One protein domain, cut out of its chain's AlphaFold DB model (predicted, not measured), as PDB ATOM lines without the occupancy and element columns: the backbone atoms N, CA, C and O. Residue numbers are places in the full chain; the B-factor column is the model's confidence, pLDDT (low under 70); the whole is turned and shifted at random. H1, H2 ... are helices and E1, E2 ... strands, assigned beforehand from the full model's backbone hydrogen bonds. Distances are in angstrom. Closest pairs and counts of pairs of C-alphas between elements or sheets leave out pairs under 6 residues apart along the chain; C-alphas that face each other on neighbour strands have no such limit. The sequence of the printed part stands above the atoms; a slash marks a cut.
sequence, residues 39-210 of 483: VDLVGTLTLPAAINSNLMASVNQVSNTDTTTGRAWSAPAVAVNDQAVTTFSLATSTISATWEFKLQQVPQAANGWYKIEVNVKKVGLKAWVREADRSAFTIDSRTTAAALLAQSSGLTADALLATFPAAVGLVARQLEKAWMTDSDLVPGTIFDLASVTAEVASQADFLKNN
ATOM      1  N   VAL A  39      43.494 -10.958  -0.897       92.38
ATOM      2  CA  VAL A  39      42.239 -10.482  -0.314       92.38
ATOM      3  C   VAL A  39      41.326  -9.896  -1.393       92.38
ATOM      4  O   VAL A  39      41.773  -9.537  -2.484       92.38
ATOM      5  N   ASP A  40      40.047  -9.769  -1.053       93.19
ATOM      6  CA  ASP A  40      39.091  -8.978  -1.819       93.19
ATOM      7  C   ASP A  40      38.909  -7.616  -1.133       93.19
ATOM      8  O   ASP A  40      38.784  -7.551   0.093       93.19
ATOM      9  N   LEU A  41      38.861  -6.543  -1.925       93.31
ATOM     10  CA  LEU A  41      38.524  -5.195  -1.466       93.31
ATOM     11  C   LEU A  41      37.142  -4.822  -2.006       93.31
ATOM     12  O   LEU A  41      36.894  -4.958  -3.206       93.31
ATOM     13  N   VAL A  42      36.253  -4.347  -1.136       93.06
ATOM     14  CA  VAL A  42      34.894  -3.912  -1.484       93.06
ATOM     15  C   VAL A  42      34.693  -2.486  -0.994       93.06
ATOM     16  O   VAL A  42      34.951  -2.179   0.171       93.06
ATOM     17  N   GLY A  43      34.233  -1.615  -1.883       92.12
ATOM     18  CA  GLY A  43      34.029  -0.214  -1.560       92.12
ATOM     19  C   GLY A  43      33.031   0.466  -2.479       92.12
ATOM     20  O   GLY A  43      32.407  -0.151  -3.341       92.12
ATOM     21  N   THR A  44      32.894   1.770  -2.285       90.56
ATOM     22  CA  THR A  44      32.076   2.639  -3.123       90.56
ATOM     23  C   THR A  44      32.949   3.633  -3.875       90.56
ATOM     24  O   THR A  44      33.960   4.110  -3.361       90.56
ATOM     25  N   LEU A  45      32.570   3.937  -5.109       87.00
ATOM     26  CA  LEU A  45      33.229   4.897  -5.979       87.00
ATOM     27  C   LEU A  45      32.222   5.987  -6.340       87.00
ATOM     28  O   LEU A  45      31.197   5.706  -6.961       87.00
ATOM     29  N   THR A  46      32.515   7.220  -5.940       86.12
ATOM     30  CA  THR A  46      31.676   8.394  -6.198       86.12
ATOM     31  C   THR A  46      32.427   9.337  -7.120       86.12
ATOM     32  O   THR A  46      33.478   9.875  -6.769       86.12
ATOM     33  N   LEU A  47      31.879   9.553  -8.313       76.81
ATOM     34  CA  LEU A  47      32.427  10.532  -9.246       76.81
ATOM     35  C   LEU A  47      32.007  11.955  -8.878       76.81
ATOM     36  O   LEU A  47      30.914  12.145  -8.334       76.81
ATOM     37  N   PRO A  48      32.803  12.969  -9.261       73.75
ATOM     38  CA  PRO A  48      32.341  14.354  -9.231       73.75
ATOM     39  C   PRO A  48      31.041  14.535 -10.019       73.75
ATOM     40  O   PRO A  48      30.788  13.845 -11.006       73.75
ATOM     41  N   ALA A  49      30.232  15.511  -9.604       74.81
ATOM     42  CA  ALA A  49      28.918  15.774 -10.195       74.81
ATOM     43  C   ALA A  49      28.970  16.077 -11.707       74.81
ATOM     44  O   ALA A  49      28.034  15.748 -12.440       74.81
ATOM     45  N   ALA A  50      30.069  16.678 -12.168       77.12
ATOM     46  CA  ALA A  50      30.330  16.983 -13.568       77.12
ATOM     47  C   ALA A  50      31.778  16.633 -13.932       77.12
ATOM     48  O   ALA A  50      32.686  16.781 -13.112       77.12
ATOM     49  N   ILE A  51      31.979  16.174 -15.169       79.44
ATOM     50  CA  ILE A  51      33.298  15.881 -15.743       79.44
ATOM     51  C   ILE A  51      33.334  16.399 -17.181       79.44
ATOM     52  O   ILE A  51      32.379  16.226 -17.945       79.44
ATOM     53  N   ASN A  52      34.461  16.988 -17.583       82.50
ATOM     54  CA  ASN A  52      34.765  17.212 -18.989       82.50
ATOM     55  C   ASN A  52      34.978  15.854 -19.667       82.50
ATOM     56  O   ASN A  52      35.991  15.181 -19.483       82.50
ATOM     57  N   SER A  53      34.001  15.443 -20.461       74.75
ATOM     58  CA  SER A  53      33.967  14.160 -21.158       74.75
ATOM     59  C   SER A  53      35.170  13.917 -22.081       74.75
ATOM     60  O   SER A  53      35.524  12.762 -22.330       74.75
ATOM     61  N   ASN A  54      35.854  14.973 -22.542       80.12
ATOM     62  CA  ASN A  54      37.079  14.857 -23.338       80.12
ATOM     63  C   ASN A  54      38.218  14.210 -22.532       80.12
ATOM     64  O   ASN A  54      39.097  13.572 -23.109       80.12
ATOM     65  N   LEU A  55      38.169  14.280 -21.197       82.81
ATOM     66  CA  LEU A  55      39.081  13.543 -20.318       82.81
ATOM     67  C   LEU A  55      38.844  12.023 -20.356       82.81
ATOM     68  O   LEU A  55      39.764  11.275 -20.026       82.81
ATOM     69  N   MET A  56      37.649  11.577 -20.772       76.75
ATOM     70  CA  MET A  56      37.206  10.173 -20.838       76.75
ATOM     71  C   MET A  56      37.054   9.624 -22.274       76.75
ATOM     72  O   MET A  56      36.875   8.420 -22.433       76.75
ATOM     73  N   ALA A  57      37.210  10.475 -23.301       63.62
ATOM     74  CA  ALA A  57      37.154  10.185 -24.745       63.62
ATOM     75  C   ALA A  57      35.777  10.224 -25.470       63.62
ATOM     76  O   ALA A  57      35.576   9.476 -26.427       63.62
ATOM     77  N   SER A  58      34.865  11.154 -25.138       48.88
ATOM     78  CA  SER A  58      33.762  11.560 -26.049       48.88
ATOM     79  C   SER A  58      33.299  13.005 -25.812       48.88
ATOM     80  O   SER A  58      33.540  13.542 -24.747       48.88
ATOM     81  N   VAL A  59      32.659  13.648 -26.795       42.91
ATOM     82  CA  VAL A  59      32.365  15.100 -26.860       42.91
ATOM     83  C   VAL A  59      31.166  15.516 -25.972       42.91
ATOM     84  O   VAL A  59      30.122  14.873 -26.053       42.91
ATOM     85  N   ASN A  60      31.318  16.631 -25.228       48.34
ATOM     86  CA  ASN A  60      30.388  17.356 -24.313       48.34
ATOM     87  C   ASN A  60      30.386  16.967 -22.819       48.34
ATOM     88  O   ASN A  60      30.240  15.799 -22.493       48.34
ATOM     89  N   GLN A  61      30.422  17.967 -21.915       55.31
ATOM     90  CA  GLN A  61      30.262  17.794 -20.454       55.31
ATOM     91  C   GLN A  61      29.140  16.800 -20.116       55.31
ATOM     92  O   GLN A  61      27.996  16.989 -20.525       55.31
ATOM     93  N   VAL A  62      29.475  15.770 -19.338       57.34
ATOM     94  CA  VAL A  62      28.535  14.728 -18.907       57.34
ATOM     95  C   VAL A  62      28.319  14.799 -17.400       57.34
ATOM     96  O   VAL A  62      29.233  15.120 -16.634       57.34
ATOM     97  N   SER A  63      27.102  14.468 -16.969       59.78
ATOM     98  CA  SER A  63      26.828  14.158 -15.565       59.78
ATOM     99  C   SER A  63      27.402  12.779 -15.221       59.78
ATOM    100  O   SER A  63      27.444  11.873 -16.060       59.78
ATOM    101  N   ASN A  64      27.793  12.580 -13.962       59.41
ATOM    102  CA  ASN A  64      28.152  11.254 -13.447       59.41
ATOM    103  C   ASN A  64      27.006  10.227 -13.527       59.41
ATOM    104  O   ASN A  64      27.260   9.028 -13.466       59.41
ATOM    105  N   THR A  65      25.771  10.683 -13.740       62.22
ATOM    106  CA  THR A  65      24.596   9.840 -13.989       62.22
ATOM    107  C   THR A  65      24.315   9.588 -15.486       62.22
ATOM    108  O   THR A  65      23.212   9.217 -15.870       62.22
ATOM    109  N   ASP A  66      25.284   9.765 -16.385       65.31
ATOM    110  CA  ASP A  66      25.110   9.422 -17.806       65.31
ATOM    111  C   ASP A  66      25.549   7.972 -18.109       65.31
ATOM    112  O   ASP A  66      26.590   7.497 -17.648       65.31
ATOM    113  N   THR A  67      24.789   7.271 -18.957       65.00
ATOM    114  CA  THR A  67      25.171   5.987 -19.578       65.00
ATOM    115  C   THR A  67      26.550   5.999 -20.248       65.00
ATOM    116  O   THR A  67      27.243   4.978 -20.239       65.00
ATOM    117  N   THR A  68      26.965   7.135 -20.816       66.12
ATOM    118  CA  THR A  68      28.277   7.314 -21.454       66.12
ATOM    119  C   THR A  68      29.395   7.237 -20.415       66.12
ATOM    120  O   THR A  68      30.375   6.516 -20.609       66.12
ATOM    121  N   THR A  69      29.195   7.892 -19.266       63.84
ATOM    122  CA  THR A  69      30.081   7.810 -18.100       63.84
ATOM    123  C   THR A  69      30.133   6.374 -17.569       63.84
ATOM    124  O   THR A  69      31.217   5.815 -17.426       63.84
ATOM    125  N   GLY A  70      28.982   5.716 -17.383       62.22
ATOM    126  CA  GLY A  70      28.928   4.330 -16.894       62.22
ATOM    127  C   GLY A  70      29.701   3.321 -17.761       62.22
ATOM    128  O   GLY A  70      30.356   2.428 -17.227       62.22
ATOM    129  N   ARG A  71      29.691   3.477 -19.095       67.25
ATOM    130  CA  ARG A  71      30.460   2.614 -20.020       67.25
ATOM    131  C   ARG A  71      31.966   2.870 -19.983       67.25
ATOM    132  O   ARG A  71      32.736   1.932 -20.145       67.25
ATOM    133  N   ALA A  72      32.405   4.113 -19.787       67.56
ATOM    134  CA  ALA A  72      33.834   4.412 -19.679       67.56
ATOM    135  C   ALA A  72      34.440   3.834 -18.384       67.56
ATOM    136  O   ALA A  72      35.585   3.386 -18.376       67.56
ATOM    137  N   TRP A  73      33.647   3.788 -17.310       72.81
ATOM    138  CA  TRP A  73      34.049   3.302 -15.986       72.81
ATOM    139  C   TRP A  73      33.842   1.797 -15.766       72.81
ATOM    140  O   TRP A  73      34.157   1.293 -14.690       72.81
ATOM    141  N   SER A  74      33.372   1.043 -16.767       67.69
ATOM    142  CA  SER A  74      33.219  -0.416 -16.654       67.69
ATOM    143  C   SER A  74      34.533  -1.194 -16.815       67.69
ATOM    144  O   SER A  74      34.559  -2.393 -16.552       67.69
ATOM    145  N   ALA A  75      35.609  -0.542 -17.266       71.12
ATOM    146  CA  ALA A  75      36.937  -1.144 -17.423       71.12
ATOM    147  C   ALA A  75      38.070  -0.133 -17.121       71.12
ATOM    148  O   ALA A  75      38.856   0.197 -18.015       71.12
ATOM    149  N   PRO A  76      38.146   0.409 -15.891       82.31
ATOM    150  CA  PRO A  76      39.212   1.323 -15.508       82.31
ATOM    151  C   PRO A  76      40.553   0.588 -15.410       82.31
ATOM    152  O   PRO A  76      40.613  -0.615 -15.152       82.31
ATOM    153  N   ALA A  77      41.646   1.333 -15.553       86.88
ATOM    154  CA  ALA A  77      42.954   0.863 -15.127       86.88
ATOM    155  C   ALA A  77      43.033   1.003 -13.603       86.88
ATOM    156  O   ALA A  77      42.978   2.120 -13.088       86.88
ATOM    157  N   VAL A  78      43.142  -0.118 -12.889       89.56
ATOM    158  CA  VAL A  78      43.241  -0.120 -11.426       89.56
ATOM    159  C   VAL A  78      44.596  -0.639 -10.986       89.56
ATOM    160  O   VAL A  78      45.056  -1.676 -11.461       89.56
ATOM    161  N   ALA A  79      45.210   0.066 -10.044       91.94
ATOM    162  CA  ALA A  79      46.400  -0.380  -9.344       91.94
ATOM    163  C   ALA A  79      46.164  -0.375  -7.831       91.94
ATOM    164  O   ALA A  79      45.496   0.509  -7.296       91.94
ATOM    165  N   VAL A  80      46.732  -1.363  -7.141       91.88
ATOM    166  CA  VAL A  80      46.801  -1.412  -5.680       91.88
ATOM    167  C   VAL A  80      48.251  -1.618  -5.270       91.88
ATOM    168  O   VAL A  80      48.878  -2.583  -5.699       91.88
ATOM    169  N   ASN A  81      48.788  -0.717  -4.443       92.19
ATOM    170  CA  ASN A  81      50.198  -0.722  -4.034       92.19
ATOM    171  C   ASN A  81      51.149  -0.818  -5.242       92.19
ATOM    172  O   ASN A  81      52.064  -1.639  -5.267       92.19
ATOM    173  N   ASP A  82      50.876   0.003  -6.261       87.50
ATOM    174  CA  ASP A  82      51.625   0.088  -7.522       87.50
ATOM    175  C   ASP A  82      51.593  -1.193  -8.387       87.50
ATOM    176  O   ASP A  82      52.289  -1.282  -9.397       87.50
ATOM    177  N   GLN A  83      50.758  -2.180  -8.034       88.81
ATOM    178  CA  GLN A  83      50.528  -3.397  -8.816       88.81
ATOM    179  C   GLN A  83      49.180  -3.333  -9.530       88.81
ATOM    180  O   GLN A  83      48.155  -3.048  -8.911       88.81
ATOM    181  N   ALA A  84      49.164  -3.622 -10.831       88.19
ATOM    182  CA  ALA A  84      47.931  -3.646 -11.609       88.19
ATOM    183  C   ALA A  84      46.990  -4.760 -11.121       88.19
ATOM    184  O   ALA A  84      47.404  -5.908 -10.957       88.19
ATOM    185  N   VAL A  85      45.712  -4.427 -10.941       87.31
ATOM    186  CA  VAL A  85      44.650  -5.385 -10.621       87.31
ATOM    187  C   VAL A  85      43.843  -5.647 -11.885       87.31
ATOM    188  O   VAL A  85      43.294  -4.729 -12.487       87.31
ATOM    189  N   THR A  86      43.772  -6.910 -12.297       79.94
ATOM    190  CA  THR A  86      43.085  -7.326 -13.532       79.94
ATOM    191  C   THR A  86      41.624  -7.714 -13.301       79.94
ATOM    192  O   THR A  86      40.847  -7.816 -14.247       79.94
ATOM    193  N   THR A  87      41.238  -7.898 -12.042       84.00
ATOM    194  CA  THR A  87      39.932  -8.385 -11.592       84.00
ATOM    195  C   THR A  87      39.177  -7.285 -10.848       84.00
ATOM    196  O   THR A  87      39.058  -7.291  -9.622       84.00
ATOM    197  N   PHE A  88      38.678  -6.317 -11.619       84.31
ATOM    198  CA  PHE A  88      37.788  -5.248 -11.166       84.31
ATOM    199  C   PHE A  88      36.349  -5.530 -11.601       84.31
ATOM    200  O   PHE A  88      36.097  -5.920 -12.740       84.31
ATOM    201  N   SER A  89      35.397  -5.288 -10.705       82.56
ATOM    202  CA  SER A  89      33.970  -5.322 -11.017       82.56
ATOM    203  C   SER A  89      33.271  -4.099 -10.438       82.56
ATOM    204  O   SER A  89      33.562  -3.691  -9.317       82.56
ATOM    205  N   LEU A  90      32.349  -3.530 -11.212       77.00
ATOM    206  CA  LEU A  90      31.491  -2.412 -10.826       77.00
ATOM    207  C   LEU A  90      30.042  -2.911 -10.839       77.00
ATOM    208  O   LEU A  90      29.610  -3.520 -11.822       77.00
ATOM    209  N   ALA A  91      29.286  -2.677  -9.769       71.56
ATOM    210  CA  ALA A  91      27.866  -3.001  -9.722       71.56
ATOM    211  C   ALA A  91      27.106  -2.040 -10.654       71.56
ATOM    212  O   ALA A  91      26.867  -0.880 -10.332       71.56
ATOM    213  N   THR A  92      26.770  -2.512 -11.856       59.09
ATOM    214  CA  THR A  92      26.274  -1.680 -12.969       59.09
ATOM    215  C   THR A  92      24.752  -1.686 -13.140       59.09
ATOM    216  O   THR A  92      24.247  -1.195 -14.148       59.09
ATOM    217  N   SER A  93      23.974  -2.207 -12.186       51.03
ATOM    218  CA  SER A  93      22.530  -2.400 -12.398       51.03
ATOM    219  C   SER A  93      21.688  -1.118 -12.352       51.03
ATOM    220  O   SER A  93      20.488  -1.175 -12.615       51.03
ATOM    221  N   THR A  94      22.263   0.044 -12.034       55.78
ATOM    222  CA  THR A  94      21.562   1.334 -12.126       55.78
ATOM    223  C   THR A  94      22.567   2.474 -12.210       55.78
ATOM    224  O   THR A  94      23.571   2.490 -11.501       55.78
ATOM    225  N   ILE A  95      22.306   3.439 -13.089       57.53
ATOM    226  CA  ILE A  95      23.010   4.718 -13.085       57.53
ATOM    227  C   ILE A  95      22.844   5.332 -11.687       57.53
ATOM    228  O   ILE A  95      21.724   5.604 -11.263       57.53
ATOM    229  N   SER A  96      23.950   5.537 -10.982       63.78
ATOM    230  CA  SER A  96      23.994   6.057  -9.618       63.78
ATOM    231  C   SER A  96      25.161   7.031  -9.513       63.78
ATOM    232  O   SER A  96      26.163   6.863 -10.204       63.78
ATOM    233  N   ALA A  97      25.047   8.041  -8.652       66.94
ATOM    234  CA  ALA A  97      26.169   8.927  -8.330       66.94
ATOM    235  C   ALA A  97      27.294   8.193  -7.570       66.94
ATOM    236  O   ALA A  97      28.439   8.645  -7.567       66.94
ATOM    237  N   THR A  98      26.962   7.052  -6.961       77.38
ATOM    238  CA  THR A  98      27.859   6.207  -6.173       77.38
ATOM    239  C   THR A  98      27.702   4.759  -6.622       77.38
ATOM    240  O   THR A  98      26.601   4.204  -6.559       77.38
ATOM    241  N   TRP A  99      28.793   4.138  -7.059       81.12
ATOM    242  CA  TRP A  99      28.809   2.745  -7.496       81.12
ATOM    243  C   TRP A  99      29.550   1.867  -6.505       81.12
ATOM    244  O   TRP A  99      30.655   2.197  -6.084       81.12
ATOM    245  N   GLU A 100      28.978   0.718  -6.170       86.00
ATOM    246  CA  GLU A 100      29.725  -0.323  -5.474       86.00
ATOM    247  C   GLU A 100      30.729  -0.954  -6.443       86.00
ATOM    248  O   GLU A 100      30.396  -1.262  -7.591       86.00
ATOM    249  N   PHE A 101      31.962  -1.151  -5.988       87.44
ATOM    250  CA  PHE A 101      32.984  -1.845  -6.750       87.44
ATOM    251  C   PHE A 101      33.696  -2.885  -5.892       87.44
ATOM    252  O   PHE A 101      33.781  -2.780  -4.665       87.44
ATOM    253  N   LYS A 102      34.242  -3.891  -6.570       90.56
ATOM    254  CA  LYS A 102      35.002  -4.966  -5.952       90.56
ATOM    255  C   LYS A 102      36.283  -5.234  -6.732       90.56
ATOM    256  O   LYS A 102      36.245  -5.449  -7.945       90.56
ATOM    257  N   LEU A 103      37.398  -5.253  -6.006       90.81
ATOM    258  CA  LEU A 103      38.702  -5.730  -6.458       90.81
ATOM    259  C   LEU A 103      38.916  -7.121  -5.884       90.81
ATOM    260  O   LEU A 103      38.782  -7.317  -4.679       90.81
ATOM    261  N   GLN A 104      39.229  -8.083  -6.738       90.50
ATOM    262  CA  GLN A 104      39.452  -9.466  -6.322       90.50
ATOM    263  C   GLN A 104      40.918  -9.832  -6.471       90.50
ATOM    264  O   GLN A 104      41.603  -9.258  -7.314       90.50
ATOM    265  N   GLN A 105      41.375 -10.814  -5.695       88.19
ATOM    266  CA  GLN A 105      42.736 -11.357  -5.807       88.19
ATOM    267  C   GLN A 105      43.842 -10.303  -5.609       88.19
ATOM    268  O   GLN A 105      44.923 -10.399  -6.189       88.19
ATOM    269  N   VAL A 106      43.590  -9.296  -4.771       91.12
ATOM    270  CA  VAL A 106      44.582  -8.269  -4.443       91.12
ATOM    271  C   VAL A 106      45.624  -8.879  -3.501       91.12
ATOM    272  O   VAL A 106      45.231  -9.441  -2.478       91.12
ATOM    273  N   PRO A 107      46.936  -8.786  -3.785       89.19
ATOM    274  CA  PRO A 107      47.965  -9.252  -2.860       89.19
ATOM    275  C   PRO A 107      47.807  -8.608  -1.481       89.19
ATOM    276  O   PRO A 107      47.687  -7.386  -1.373       89.19
ATOM    277  N   GLN A 108      47.816  -9.422  -0.427       88.19
ATOM    278  CA  GLN A 108      47.667  -8.932   0.936       88.19
ATOM    279  C   GLN A 108      48.819  -7.980   1.282       88.19
ATOM    280  O   GLN A 108      49.998  -8.313   1.128       88.19
ATOM    281  N   ALA A 109      48.480  -6.784   1.758       85.81
ATOM    282  CA  ALA A 109      49.468  -5.758   2.049       85.81
ATOM    283  C   ALA A 109      50.239  -6.073   3.340       85.81
ATOM    284  O   ALA A 109      49.669  -6.098   4.430       85.81
ATOM    285  N   ALA A 110      51.561  -6.243   3.246       83.44
ATOM    286  CA  ALA A 110      52.411  -6.556   4.403       83.44
ATOM    287  C   ALA A 110      52.429  -5.451   5.480       83.44
ATOM    288  O   ALA A 110      52.683  -5.725   6.649       83.44
ATOM    289  N   ASN A 111      52.157  -4.203   5.094       84.94
ATOM    290  CA  ASN A 111      52.067  -3.054   5.997       84.94
ATOM    291  C   ASN A 111      50.631  -2.771   6.482       84.94
ATOM    292  O   ASN A 111      50.434  -1.805   7.214       84.94
ATOM    293  N   GLY A 112      49.638  -3.568   6.067       88.38
ATOM    294  CA  GLY A 112      48.227  -3.369   6.408       88.38
ATOM    295  C   GLY A 112      47.546  -2.191   5.697       88.38
ATOM    296  O   GLY A 112      46.497  -1.744   6.162       88.38
ATOM    297  N   TRP A 113      48.125  -1.680   4.602       90.94
ATOM    298  CA  TRP A 113      47.577  -0.567   3.821       90.94
ATOM    299  C   TRP A 113      47.460  -0.895   2.330       90.94
ATOM    300  O   TRP A 113      48.398  -1.388   1.702       90.94
ATOM    301  N   TYR A 114      46.332  -0.516   1.740       93.75
ATOM    302  CA  TYR A 114      46.059  -0.609   0.311       93.75
ATOM    303  C   TYR A 114      46.015   0.790  -0.301       93.75
ATOM    304  O   TYR A 114      45.086   1.556  -0.052       93.75
ATOM    305  N   LYS A 115      47.021   1.138  -1.109       94.69
ATOM    306  CA  LYS A 115      47.038   2.361  -1.921       94.69
ATOM    307  C   LYS A 115      46.369   2.073  -3.254       94.69
ATOM    308  O   LYS A 115      46.983   1.467  -4.125       94.69
ATOM    309  N   ILE A 116      45.115   2.468  -3.378       94.94
ATOM    310  CA  ILE A 116      44.280   2.206  -4.542       94.94
ATOM    311  C   ILE A 116      44.338   3.419  -5.466       94.94
ATOM    312  O   ILE A 116      44.142   4.554  -5.029       94.94
ATOM    313  N   GLU A 117      44.575   3.169  -6.746       94.62
ATOM    314  CA  GLU A 117      44.503   4.156  -7.812       94.62
ATOM    315  C   GLU A 117      43.616   3.620  -8.932       94.62
ATOM    316  O   GLU A 117      43.824   2.514  -9.430       94.62
ATOM    317  N   VAL A 118      42.608   4.404  -9.306       91.00
ATOM    318  CA  VAL A 118      41.634   4.069 -10.344       91.00
ATOM    319  C   VAL A 118      41.698   5.153 -11.407       91.00
ATOM    320  O   VAL A 118      41.368   6.306 -11.140       91.00
ATOM    321  N   ASN A 119      42.105   4.781 -12.617       89.56
ATOM    322  CA  ASN A 119      42.253   5.700 -13.737       89.56
ATOM    323  C   ASN A 119      41.349   5.298 -14.907       89.56
ATOM    324  O   ASN A 119      41.381   4.167 -15.396       89.56
ATOM    325  N   VAL A 120      40.599   6.269 -15.422       85.44
ATOM    326  CA  VAL A 120      39.900   6.195 -16.707       85.44
ATOM    327  C   VAL A 120      40.469   7.294 -17.588       85.44
ATOM    328  O   VAL A 120      40.118   8.467 -17.462       85.44
ATOM    329  N   LYS A 121      41.376   6.914 -18.495       86.25
ATOM    330  CA  LYS A 121      42.118   7.860 -19.345       86.25
ATOM    331  C   LYS A 121      42.821   8.924 -18.488       86.25
ATOM    332  O   LYS A 121      43.742   8.568 -17.764       86.25
ATOM    333  N   LYS A 122      42.420  10.199 -18.584       89.44
ATOM    334  CA  LYS A 122      43.028  11.302 -17.817       89.44
ATOM    335  C   LYS A 122      42.321  11.567 -16.486       89.44
ATOM    336  O   LYS A 122      42.830  12.333 -15.670       89.44
ATOM    337  N   VAL A 123      41.163  10.947 -16.259       88.38
ATOM    338  CA  VAL A 123      40.435  11.036 -14.993       88.38
ATOM    339  C   VAL A 123      41.034  10.036 -14.015       88.38
ATOM    340  O   VAL A 123      41.045   8.839 -14.291       88.38
ATOM    341  N   GLY A 124      41.521  10.531 -12.881       90.38
ATOM    342  CA  GLY A 124      42.070   9.702 -11.816       90.38
ATOM    343  C   GLY A 124      41.308   9.866 -10.508       90.38
ATOM    344  O   GLY A 124      40.823  10.955 -10.190       90.38
ATOM    345  N   LEU A 125      41.257   8.781  -9.738       93.12
ATOM    346  CA  LEU A 125      40.824   8.724  -8.345       93.12
ATOM    347  C   LEU A 125      41.832   7.918  -7.517       93.12
ATOM    348  O   LEU A 125      42.439   6.971  -8.019       93.12
ATOM    349  N   LYS A 126      42.003   8.274  -6.240       95.62
ATOM    350  CA  LYS A 126      42.902   7.576  -5.307       95.62
ATOM    351  C   LYS A 126      42.243   7.379  -3.946       95.62
ATOM    352  O   LYS A 126      41.456   8.206  -3.509       95.62
ATOM    353  N   ALA A 127      42.606   6.310  -3.251       95.50
ATOM    354  CA  ALA A 127      42.259   6.115  -1.846       95.50
ATOM    355  C   ALA A 127      43.317   5.262  -1.153       95.50
ATOM    356  O   ALA A 127      43.876   4.347  -1.753       95.50
ATOM    357  N   TRP A 128      43.606   5.556   0.111       94.69
ATOM    358  CA  TRP A 128      44.502   4.748   0.939       94.69
ATOM    359  C   TRP A 128      43.683   4.111   2.054       94.69
ATOM    360  O   TRP A 128      43.130   4.821   2.885       94.69
ATOM    361  N   VAL A 129      43.591   2.784   2.044       92.75
ATOM    362  CA  VAL A 129      42.625   2.018   2.839       92.75
ATOM    363  C   VAL A 129      43.361   1.116   3.822       92.75
ATOM    364  O   VAL A 129      44.314   0.434   3.434       92.75
ATOM    365  N   ARG A 130      42.932   1.083   5.087       90.94
ATOM    366  CA  ARG A 130      43.455   0.126   6.072       90.94
ATOM    367  C   ARG A 130      42.902  -1.269   5.822       90.94
ATOM    368  O   ARG A 130      41.765  -1.436   5.399       90.94
ATOM    369  N   GLU A 131      43.670  -2.284   6.200       88.75
ATOM    370  CA  GLU A 131      43.226  -3.683   6.190       88.75
ATOM    371  C   GLU A 131      41.876  -3.888   6.893       88.75
ATOM    372  O   GLU A 131      41.036  -4.645   6.410       88.75
ATOM    373  N   ALA A 132      41.653  -3.194   8.013       89.38
ATOM    374  CA  ALA A 132      40.410  -3.276   8.778       89.38
ATOM    375  C   ALA A 132      39.183  -2.767   7.997       89.38
ATOM    376  O   ALA A 132      38.079  -3.256   8.222       89.38
ATOM    377  N   ASP A 133      39.389  -1.856   7.045       91.00
ATOM    378  CA  ASP A 133      38.334  -1.181   6.281       91.00
ATOM    379  C   ASP A 133      38.148  -1.796   4.881       91.00
ATOM    380  O   ASP A 133      37.350  -1.322   4.073       91.00
ATOM    381  N   ARG A 134      38.856  -2.894   4.573       91.31
ATOM    382  CA  ARG A 134      38.883  -3.531   3.241       91.31
ATOM    383  C   ARG A 134      37.513  -3.941   2.694       91.31
ATOM    384  O   ARG A 134      37.367  -4.107   1.488       91.31
ATOM    385  N   SER A 135      36.532  -4.160   3.568       90.56
ATOM    386  CA  SER A 135      35.169  -4.566   3.204       90.56
ATOM    387  C   SER A 135      34.194  -3.399   3.045       90.56
ATOM    388  O   SER A 135      33.058  -3.635   2.642       90.56
ATOM    389  N   ALA A 136      34.592  -2.178   3.420       90.62
ATOM    390  CA  ALA A 136      33.757  -0.989   3.313       90.62
ATOM    391  C   ALA A 136      34.616   0.285   3.358       90.62
ATOM    392  O   ALA A 136      34.959   0.781   4.428       90.62
ATOM    393  N   PHE A 137      34.917   0.845   2.189       92.25
ATOM    394  CA  PHE A 137      35.600   2.133   2.058       92.25
ATOM    395  C   PHE A 137      35.035   2.938   0.881       92.25
ATOM    396  O   PHE A 137      34.259   2.421   0.074       92.25
ATOM    397  N   THR A 138      35.432   4.204   0.768       92.06
ATOM    398  CA  THR A 138      34.962   5.121  -0.281       92.06
ATOM    399  C   THR A 138      36.135   5.657  -1.094       92.06
ATOM    400  O   THR A 138      37.207   5.910  -0.547       92.06
ATOM    401  N   ILE A 139      35.923   5.843  -2.398       93.31
ATOM    402  CA  ILE A 139      36.801   6.586  -3.303       93.31
ATOM    403  C   ILE A 139      36.004   7.740  -3.927       93.31
ATOM    404  O   ILE A 139      35.026   7.519  -4.636       93.31
ATOM    405  N   ASP A 140      36.434   8.967  -3.667       91.31
ATOM    406  CA  ASP A 140      35.811  10.229  -4.076       91.31
ATOM    407  C   ASP A 140      36.853  11.370  -4.126       91.31
ATOM    408  O   ASP A 140      38.061  11.136  -4.005       91.31
ATOM    409  N   SER A 141      36.412  12.623  -4.292       88.69
ATOM    410  CA  SER A 141      37.310  13.787  -4.330       88.69
ATOM    411  C   SER A 141      38.074  14.020  -3.028       88.69
ATOM    412  O   SER A 141      39.248  14.396  -3.074       88.69
ATOM    413  N   ARG A 142      37.467  13.755  -1.864       89.19
ATOM    414  CA  ARG A 142      38.093  13.995  -0.554       89.19
ATOM    415  C   ARG A 142      39.106  12.916  -0.206       89.19
ATOM    416  O   ARG A 142      40.203  13.235   0.235       89.19
ATOM    417  N   THR A 143      38.775  11.655  -0.432       94.81
ATOM    418  CA  THR A 143      39.691  10.523  -0.234       94.81
ATOM    419  C   THR A 143      40.849  10.563  -1.233       94.81
ATOM    420  O   THR A 143      41.991  10.316  -0.842       94.81
ATOM    421  N   THR A 144      40.605  11.017  -2.469       96.44
ATOM    422  CA  THR A 144      41.666  11.289  -3.455       96.44
ATOM    423  C   THR A 144      42.578  12.420  -2.995       96.44
ATOM    424  O   THR A 144      43.798  12.266  -2.991       96.44
ATOM    425  N   ALA A 145      42.011  13.541  -2.545       92.75
ATOM    426  CA  ALA A 145      42.776  14.652  -1.991       92.75
ATOM    427  C   ALA A 145      43.609  14.237  -0.768       92.75
ATOM    428  O   ALA A 145      44.789  14.578  -0.681       92.75
ATOM    429  N   ALA A 146      43.024  13.463   0.147       92.50
ATOM    430  CA  ALA A 146      43.716  12.933   1.312       92.50
ATOM    431  C   ALA A 146      44.856  11.988   0.917       92.50
ATOM    432  O   ALA A 146      45.934  12.090   1.486       92.50
ATOM    433  N   ALA A 147      44.667  11.124  -0.086       96.62
ATOM    434  CA  ALA A 147      45.717  10.249  -0.601       96.62
ATOM    435  C   ALA A 147      46.886  11.037  -1.224       96.62
ATOM    436  O   ALA A 147      48.047  10.731  -0.946       96.62
ATOM    437  N   LEU A 148      46.602  12.080  -2.016       96.56
ATOM    438  CA  LEU A 148      47.635  12.961  -2.583       96.56
ATOM    439  C   LEU A 148      48.407  13.704  -1.482       96.56
ATOM    440  O   LEU A 148      49.637  13.738  -1.489       96.56
ATOM    441  N   LEU A 149      47.697  14.249  -0.491       91.44
ATOM    442  CA  LEU A 149      48.317  14.908   0.656       91.44
ATOM    443  C   LEU A 149      49.124  13.943   1.514       91.44
ATOM    444  O   LEU A 149      50.198  14.309   1.982       91.44
ATOM    445  N   ALA A 150      48.649  12.719   1.720       92.38
ATOM    446  CA  ALA A 150      49.352  11.700   2.486       92.38
ATOM    447  C   ALA A 150      50.684  11.336   1.813       92.38
ATOM    448  O   ALA A 150      51.719  11.247   2.475       92.38
ATOM    449  N   GLN A 151      50.682  11.235   0.478       92.00
ATOM    450  CA  GLN A 151      51.885  11.008  -0.324       92.00
ATOM    451  C   GLN A 151      52.914  12.126  -0.159       92.00
ATOM    452  O   GLN A 151      54.105  11.843  -0.032       92.00
ATOM    453  N   SER A 152      52.463  13.379  -0.131       90.38
ATOM    454  CA  SER A 152      53.359  14.535  -0.080       90.38
ATOM    455  C   SER A 152      53.755  14.956   1.335       90.38
ATOM    456  O   SER A 152      54.857  15.473   1.505       90.38
ATOM    457  N   SER A 153      52.899  14.763   2.343       85.19
ATOM    458  CA  SER A 153      53.109  15.212   3.733       85.19
ATOM    459  C   SER A 153      53.776  14.167   4.629       85.19
ATOM    460  O   SER A 153      54.433  14.540   5.597       85.19
ATOM    461  N   GLY A 154      53.628  12.875   4.317       81.88
ATOM    462  CA  GLY A 154      54.060  11.773   5.183       81.88
ATOM    463  C   GLY A 154      53.074  11.426   6.308       81.88
ATOM    464  O   GLY A 154      53.332  10.496   7.070       81.88
ATOM    465  N   LEU A 155      51.941  12.134   6.408       84.88
ATOM    466  CA  LEU A 155      50.826  11.769   7.287       84.88
ATOM    467  C   LEU A 155      49.974  10.661   6.655       84.88
ATOM    468  O   LEU A 155      49.997  10.452   5.443       84.88
ATOM    469  N   THR A 156      49.193   9.944   7.465       87.06
ATOM    470  CA  THR A 156      48.242   8.949   6.947       87.06
ATOM    471  C   THR A 156      46.999   9.638   6.376       87.06
ATOM    472  O   THR A 156      46.564  10.671   6.887       87.06
ATOM    473  N   ALA A 157      46.395   9.057   5.333       87.69
ATOM    474  CA  ALA A 157      45.174   9.602   4.729       87.69
ATOM    475  C   ALA A 157      44.026   9.720   5.747       87.69
ATOM    476  O   ALA A 157      43.309  10.716   5.751       87.69
ATOM    477  N   ASP A 158      43.913   8.766   6.674       83.00
ATOM    478  CA  ASP A 158      42.896   8.807   7.726       83.00
ATOM    479  C   ASP A 158      43.120   9.935   8.731       83.00
ATOM    480  O   ASP A 158      42.171  10.618   9.110       83.00
ATOM    481  N   ALA A 159      44.373  10.181   9.131       78.38
ATOM    482  CA  ALA A 159      44.688  11.318   9.990       78.38
ATOM    483  C   ALA A 159      44.360  12.643   9.290       78.38
ATOM    484  O   ALA A 159      43.851  13.563   9.926       78.38
ATOM    485  N   LEU A 160      44.600  12.728   7.978       81.25
ATOM    486  CA  LEU A 160      44.264  13.900   7.169       81.25
ATOM    487  C   LEU A 160      42.755  14.119   7.061       81.25
ATOM    488  O   LEU A 160      42.298  15.248   7.224       81.25
ATOM    489  N   LEU A 161      41.979  13.058   6.841       77.88
ATOM    490  CA  LEU A 161      40.518  13.131   6.778       77.88
ATOM    491  C   LEU A 161      39.901  13.521   8.125       77.88
ATOM    492  O   LEU A 161      38.982  14.336   8.153       77.88
ATOM    493  N   ALA A 162      40.416  12.972   9.228       71.38
ATOM    494  CA  ALA A 162      39.890  13.227  10.567       71.38
ATOM    495  C   ALA A 162      40.328  14.585  11.139       71.38
ATOM    496  O   ALA A 162      39.525  15.288  11.745       71.38
ATOM    497  N   THR A 163      41.595  14.958  10.945       64.12
ATOM    498  CA  THR A 163      42.226  16.087  11.654       64.12
ATOM    499  C   THR A 163      42.386  17.315  10.766       64.12
ATOM    500  O   THR A 163      42.364  18.437  11.257       64.12
ATOM    501  N   PHE A 164      42.515  17.136   9.449       68.31
ATOM    502  CA  PHE A 164      42.777  18.224   8.500       68.31
ATOM    503  C   PHE A 164      41.740  18.297   7.356       68.31
ATOM    504  O   PHE A 164      42.118  18.480   6.191       68.31
ATOM    505  N   PRO A 165      40.419  18.219   7.639       65.56
ATOM    506  CA  PRO A 165      39.384  18.121   6.604       65.56
ATOM    507  C   PRO A 165      39.321  19.343   5.675       65.56
ATOM    508  O   PRO A 165      38.846  19.223   4.541       65.56
ATOM    509  N   ALA A 166      39.805  20.506   6.128       57.41
ATOM    510  CA  ALA A 166      39.884  21.736   5.340       57.41
ATOM    511  C   ALA A 166      41.033  21.717   4.318       57.41
ATOM    512  O   ALA A 166      40.813  22.076   3.162       57.41
ATOM    513  N   ALA A 167      42.227  21.247   4.705       68.62
ATOM    514  CA  ALA A 167      43.355  21.077   3.782       68.62
ATOM    515  C   ALA A 167      43.013  20.036   2.707       68.62
ATOM    516  O   ALA A 167      43.205  20.275   1.514       68.62
ATOM    517  N   VAL A 168      42.385  18.930   3.124       77.75
ATOM    518  CA  VAL A 168      41.796  17.946   2.206       77.75
ATOM    519  C   VAL A 168      40.756  18.609   1.294       77.75
ATOM    520  O   VAL A 168      40.768  18.388   0.088       77.75
ATOM    521  N   GLY A 169      39.882  19.462   1.837       66.62
ATOM    522  CA  GLY A 169      38.861  20.182   1.070       66.62
ATOM    523  C   GLY A 169      39.422  21.165   0.034       66.62
ATOM    524  O   GLY A 169      38.852  21.304  -1.047       66.62
ATOM    525  N   LEU A 170      40.541  21.836   0.319       68.19
ATOM    526  CA  LEU A 170      41.221  22.722  -0.634       68.19
ATOM    527  C   LEU A 170      41.732  21.946  -1.850       68.19
ATOM    528  O   LEU A 170      41.400  22.303  -2.981       68.19
ATOM    529  N   VAL A 171      42.438  20.838  -1.612       81.88
ATOM    530  CA  VAL A 171      42.903  19.950  -2.685       81.88
ATOM    531  C   VAL A 171      41.718  19.319  -3.426       81.88
ATOM    532  O   VAL A 171      41.722  19.297  -4.654       81.88
ATOM    533  N   ALA A 172      40.668  18.882  -2.721       82.12
ATOM    534  CA  ALA A 172      39.470  18.301  -3.335       82.12
ATOM    535  C   ALA A 172      38.772  19.281  -4.292       82.12
ATOM    536  O   ALA A 172      38.452  18.913  -5.419       82.12
ATOM    537  N   ARG A 173      38.628  20.557  -3.909       76.62
ATOM    538  CA  ARG A 173      38.098  21.601  -4.807       76.62
ATOM    539  C   ARG A 173      38.975  21.816  -6.034       76.62
ATOM    540  O   ARG A 173      38.470  22.125  -7.112       76.62
ATOM    541  N   GLN A 174      40.291  21.691  -5.883       82.44
ATOM    542  CA  GLN A 174      41.202  21.828  -7.010       82.44
ATOM    543  C   GLN A 174      41.120  20.622  -7.957       82.44
ATOM    544  O   GLN A 174      41.158  20.813  -9.171       82.44
ATOM    545  N   LEU A 175      40.905  19.413  -7.426       91.12
ATOM    546  CA  LEU A 175      40.578  18.220  -8.216       91.12
ATOM    547  C   LEU A 175      39.244  18.378  -8.959       91.12
ATOM    548  O   LEU A 175      39.161  18.062 -10.142       91.12
ATOM    549  N   GLU A 176      38.225  18.949  -8.314       83.94
ATOM    550  CA  GLU A 176      36.930  19.222  -8.950       83.94
ATOM    551  C   GLU A 176      37.048  20.180 -10.137       83.94
ATOM    552  O   GLU A 176      36.462  19.941 -11.192       83.94
ATOM    553  N   LYS A 177      37.887  21.214 -10.027       82.69
ATOM    554  CA  LYS A 177      38.229  22.079 -11.167       82.69
ATOM    555  C   LYS A 177      39.033  21.333 -12.235       82.69
ATOM    556  O   LYS A 177      38.815  21.541 -13.430       82.69
ATOM    557  N   ALA A 178      39.955  20.467 -11.823       89.69
ATOM    558  CA  ALA A 178      40.784  19.681 -12.730       89.69
ATOM    559  C   ALA A 178      39.946  18.734 -13.606       89.69
ATOM    560  O   ALA A 178      40.186  18.646 -14.808       89.69
ATOM    561  N   TRP A 179      38.900  18.111 -13.057       88.62
ATOM    562  CA  TRP A 179      37.962  17.281 -13.825       88.62
ATOM    563  C   TRP A 179      37.118  18.050 -14.842       88.62
ATOM    564  O   TRP A 179      36.514  17.434 -15.715       88.62
ATOM    565  N   MET A 180      37.096  19.379 -14.772       86.81
ATOM    566  CA  MET A 180      36.424  20.242 -15.745       86.81
ATOM    567  C   MET A 180      37.391  20.862 -16.761       86.81
ATOM    568  O   MET A 180      36.956  21.550 -17.680       86.81
ATOM    569  N   THR A 181      38.696  20.622 -16.612       87.38
ATOM    570  CA  THR A 181      39.740  21.201 -17.468       87.38
ATOM    571  C   THR A 181      39.784  20.515 -18.834       87.38
ATOM    572  O   THR A 181      39.475  19.329 -18.957       87.38
ATOM    573  N   ASP A 182      40.174  21.259 -19.870       86.25
ATOM    574  CA  ASP A 182      40.359  20.710 -21.212       86.25
ATOM    575  C   ASP A 182      41.447  19.636 -21.244       86.25
ATOM    576  O   ASP A 182      42.540  19.805 -20.701       86.25
ATOM    577  N   SER A 183      41.152  18.530 -21.929       85.38
ATOM    578  CA  SER A 183      42.027  17.358 -21.978       85.38
ATOM    579  C   SER A 183      43.420  17.666 -22.507       85.38
ATOM    580  O   SER A 183      44.375  17.022 -22.079       85.38
ATOM    581  N   ASP A 184      43.556  18.635 -23.408       86.31
ATOM    582  CA  ASP A 184      44.831  18.999 -24.034       86.31
ATOM    583  C   ASP A 184      45.787  19.686 -23.053       86.31
ATOM    584  O   ASP A 184      47.002  19.629 -23.228       86.31
ATOM    585  N   LEU A 185      45.250  20.270 -21.978       86.44
ATOM    586  CA  LEU A 185      46.025  20.895 -20.905       86.44
ATOM    587  C   LEU A 185      46.465  19.893 -19.829       86.44
ATOM    588  O   LEU A 185      47.236  20.252 -18.942       86.44
ATOM    589  N   VAL A 186      45.979  18.649 -19.885       89.25
ATOM    590  CA  VAL A 186      46.290  17.603 -18.904       89.25
ATOM    591  C   VAL A 186      47.432  16.725 -19.438       89.25
ATOM    592  O   VAL A 186      47.199  15.929 -20.353       89.25
ATOM    593  N   PRO A 187      48.665  16.837 -18.906       81.56
ATOM    594  CA  PRO A 187      49.846  16.178 -19.478       81.56
ATOM    595  C   PRO A 187      49.838  14.650 -19.310       81.56
ATOM    596  O   PRO A 187      50.379  13.942 -20.156       81.56
ATOM    597  N   GLY A 188      49.174  14.137 -18.270       87.00
ATOM    598  CA  GLY A 188      48.976  12.708 -18.025       87.00
ATOM    599  C   GLY A 188      47.592  12.462 -17.440       87.00
ATOM    600  O   GLY A 188      46.608  12.331 -18.171       87.00
ATOM    601  N   THR A 189      47.516  12.464 -16.116       90.06
ATOM    602  CA  THR A 189      46.264  12.471 -15.356       90.06
ATOM    603  C   THR A 189      45.970  13.869 -14.824       90.06
ATOM    604  O   THR A 189      46.841  14.740 -14.780       90.06
ATOM    605  N   ILE A 190      44.742  14.094 -14.361       92.69
ATOM    606  CA  ILE A 190      44.374  15.322 -13.646       92.69
ATOM    607  C   ILE A 190      45.247  15.607 -12.410       92.69
ATOM    608  O   ILE A 190      45.312  16.755 -11.978       92.69
ATOM    609  N   PHE A 191      45.952  14.610 -11.864       94.06
ATOM    610  CA  PHE A 191      46.889  14.801 -10.754       94.06
ATOM    611  C   PHE A 191      48.150  15.565 -11.157       94.06
ATOM    612  O   PHE A 191      48.747  16.230 -10.316       94.06
ATOM    613  N   ASP A 192      48.522  15.505 -12.436       93.44
ATOM    614  CA  ASP A 192      49.749  16.100 -12.969       93.44
ATOM    615  C   ASP A 192      49.567  17.576 -13.361       93.44
ATOM    616  O   ASP A 192      50.521  18.254 -13.751       93.44
ATOM    617  N   LEU A 193      48.340  18.102 -13.274       93.25
ATOM    618  CA  LEU A 193      48.065  19.513 -13.528       93.25
ATOM    619  C   LEU A 193      48.814  20.395 -12.525       93.25
ATOM    620  O   LEU A 193      48.710  20.200 -11.316       93.25
ATOM    621  N   ALA A 194      49.489  21.431 -13.030       89.44
ATOM    622  CA  ALA A 194      50.273  22.366 -12.217       89.44
ATOM    623  C   ALA A 194      49.466  22.991 -11.065       89.44
ATOM    624  O   ALA A 194      49.997  23.236  -9.988       89.44
ATOM    625  N   SER A 195      48.170  23.229 -11.274       83.12
ATOM    626  CA  SER A 195      47.285  23.772 -10.244       83.12
ATOM    627  C   SER A 195      46.991  22.772  -9.122       83.12
ATOM    628  O   SER A 195      46.921  23.170  -7.963       83.12
ATOM    629  N   VAL A 196      46.862  21.478  -9.438       91.31
ATOM    630  CA  VAL A 196      46.678  20.407  -8.446       91.31
ATOM    631  C   VAL A 196      47.985  20.152  -7.702       91.31
ATOM    632  O   VAL A 196      47.989  20.135  -6.474       91.31
ATOM    633  N   THR A 197      49.104  20.019  -8.418       93.88
ATOM    634  CA  THR A 197      50.413  19.757  -7.799       93.88
ATOM    635  C   THR A 197      50.874  20.909  -6.908       93.88
ATOM    636  O   THR A 197      51.386  20.650  -5.820       93.88
ATOM    637  N   ALA A 198      50.637  22.166  -7.302       82.38
ATOM    638  CA  ALA A 198      50.948  23.332  -6.475       82.38
ATOM    639  C   ALA A 198      50.098  23.393  -5.195       82.38
ATOM    640  O   ALA A 198      50.640  23.669  -4.126       82.38
ATOM    641  N   GLU A 199      48.794  23.105  -5.277       82.19
ATOM    642  CA  GLU A 199      47.922  23.074  -4.095       82.19
ATOM    643  C   GLU A 199      48.341  21.945  -3.141       82.19
ATOM    644  O   GLU A 199      48.534  22.183  -1.951       82.19
ATOM    645  N   VAL A 200      48.581  20.733  -3.662       89.00
ATOM    646  CA  VAL A 200      49.068  19.596  -2.861       89.00
ATOM    647  C   VAL A 200      50.403  19.921  -2.195       89.00
ATOM    648  O   VAL A 200      50.551  19.670  -1.001       89.00
ATOM    649  N   ALA A 201      51.363  20.497  -2.926       83.94
ATOM    650  CA  ALA A 201      52.661  20.881  -2.374       83.94
ATOM    651  C   ALA A 201      52.515  21.937  -1.270       83.94
ATOM    652  O   ALA A 201      53.042  21.747  -0.178       83.94
ATOM    653  N   SER A 202      51.727  22.988  -1.512       75.75
ATOM    654  CA  SER A 202      51.464  24.049  -0.534       75.75
ATOM    655  C   SER A 202      50.865  23.497   0.762       75.75
ATOM    656  O   SER A 202      51.339  23.806   1.855       75.75
ATOM    657  N   GLN A 203      49.836  22.652   0.657       77.69
ATOM    658  CA  GLN A 203      49.194  22.056   1.829       77.69
ATOM    659  C   GLN A 203      50.093  21.016   2.519       77.69
ATOM    660  O   GLN A 203      50.111  20.930   3.745       77.69
ATOM    661  N   ALA A 204      50.876  20.240   1.770       83.19
ATOM    662  CA  ALA A 204      51.815  19.281   2.347       83.19
ATOM    663  C   ALA A 204      52.968  19.967   3.092       83.19
ATOM    664  O   ALA A 204      53.333  19.526   4.182       83.19
ATOM    665  N   ASP A 205      53.516  21.050   2.542       74.38
ATOM    666  CA  ASP A 205      54.536  21.860   3.209       74.38
ATOM    667  C   ASP A 205      53.970  22.518   4.470       74.38
ATOM    668  O   ASP A 205      54.639  22.544   5.504       74.38
ATOM    669  N   PHE A 206      52.710  22.966   4.439       67.69
ATOM    670  CA  PHE A 206      52.011  23.419   5.640       67.69
ATOM    671  C   PHE A 206      51.964  22.323   6.716       67.69
ATOM    672  O   PHE A 206      52.374  22.567   7.851       67.69
ATOM    673  N   LEU A 207      51.517  21.115   6.362       74.62
ATOM    674  CA  LEU A 207      51.378  19.992   7.297       74.62
ATOM    675  C   LEU A 207      52.723  19.547   7.891       74.62
ATOM    676  O   LEU A 207      52.789  19.197   9.067       74.62
ATOM    677  N   LYS A 208      53.807  19.600   7.108       71.25
ATOM    678  CA  LYS A 208      55.167  19.290   7.581       71.25
ATOM    679  C   LYS A 208      55.709  20.334   8.552       71.25
ATOM    680  O   LYS A 208      56.385  19.980   9.514       71.25
ATOM    681  N   ASN A 209      55.429  21.609   8.294       60.22
ATOM    682  CA  ASN A 209      55.972  22.721   9.075       60.22
ATOM    683  C   ASN A 209      55.119  23.075  10.303       60.22
ATOM    684  O   ASN A 209      55.589  23.795  11.180       60.22
ATOM    685  N   ASN A 210      53.894  22.557  10.397       61.09
ATOM    686  CA  ASN A 210      52.982  22.781  11.519       61.09
ATOM    687  C   ASN A 210      52.683  21.456  12.229       61.09
ATOM    688  O   ASN A 210      51.561  20.964  12.227       61.09
TER     689      ASN A 210
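AT A GLANCE: This is residues 39 to 210 of the 483 residues of an uncharacterized protein of Candidatus Riflebacteria bacterium (UniProt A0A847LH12). Two small crossed sheets, E4 E5 E1 E8 and E3 E2 E6 E7, make a sandwich, with E7 and E8 close together along one side and E3 running on into E4 from one sheet to the other. Helices H2 to H5 gather beyond E7: H2 packs on that strand, and H4 and H5 form a hairpin over the far side of H2. The 172 printed residues hold named elements in the order E1 H1 E2 E3 E4 E5 E6 E7 E8 H2 H3 H4 H5, a mixed class of helices and strands. The first sheet is mixed; in the second E2, E6 and E7 pair antiparallel. The whole is compact, with a radius of gyration of the C-alphas of 15.4 A and spans of 45 by 37 by 23 A.

HOW THE PARTS SIT: One sheet runs E4, residues 88 to 90, E5, residues 98 to 107, E1, residues 39 to 46, and E8, residues 137 to 139. E4 and E5 are a hairpin, with N 102 and O 89 at 2.8 A. E5 and E1 are antiparallel, with N 45 and O 99 at 2.8 A. E1 and E8 are parallel, with N 44 and O 137 at 2.8 A. The other sheet runs E3, residues 83 to 85, E2, residues 77 to 80, E6, residues 113 to 120, and E7, residues 123 to 130. E3 and E2 meet only at a point; E2 and E6 are antiparallel, with N 79 and O 117 at 2.9 A. E6 and E7 are a hairpin, with N 116 and O 127 at 2.8 A. The strands of the two sheets of this sandwich, two sheets face to face, stand at 52 degrees. H2, residues 141 to 153, is on the second sheet at a height of 5.9 A and stands up from it by 61 degrees; the closest C-alphas of H2 and E7 are those of Thr 144 and Lys 126, 4.3 A apart. H3, residues 157 to 163, only grazes that sheet and touches H2, closest at C-alphas 157 and 146, 5.0 A, about perpendicular at 80 degrees. H4, residues 165 to 178, and H5, residues 194 to 209, are a helical hairpin at a shallow tilt of 12 degrees, closest at C-alphas 174 and 196, 5.8 A. H2 touches H5 with residues 148 to 153 alone, closest at C-alphas 153 and 204, 4.5 A. H1, residues 67 to 72, is on neither sheet and apart from H2 to H5. In the five helices every O i to N i+4 pair is within hydrogen-bond range.

IN THESE COORDINATES: E1 starts at C-alpha 39 (42.239, -10.482, -0.314) and is 22.4 A long; E5, 25.6 A, bends by 59 degrees at residue 104. E7 is 23.9 A, and H5, 22.0 A, ends at C-alpha 209 (55.972, 22.721, 9.075).

THE WHOLE: The C-alphas farthest apart, of Ser 93 and Asn 209, are 47.0 A apart. The printed part has no cut. The links E1 to H1 and H4 to H5 are long. Mean pLDDT of the printed part is 81.8; residues 57 to 72 are among those under 70.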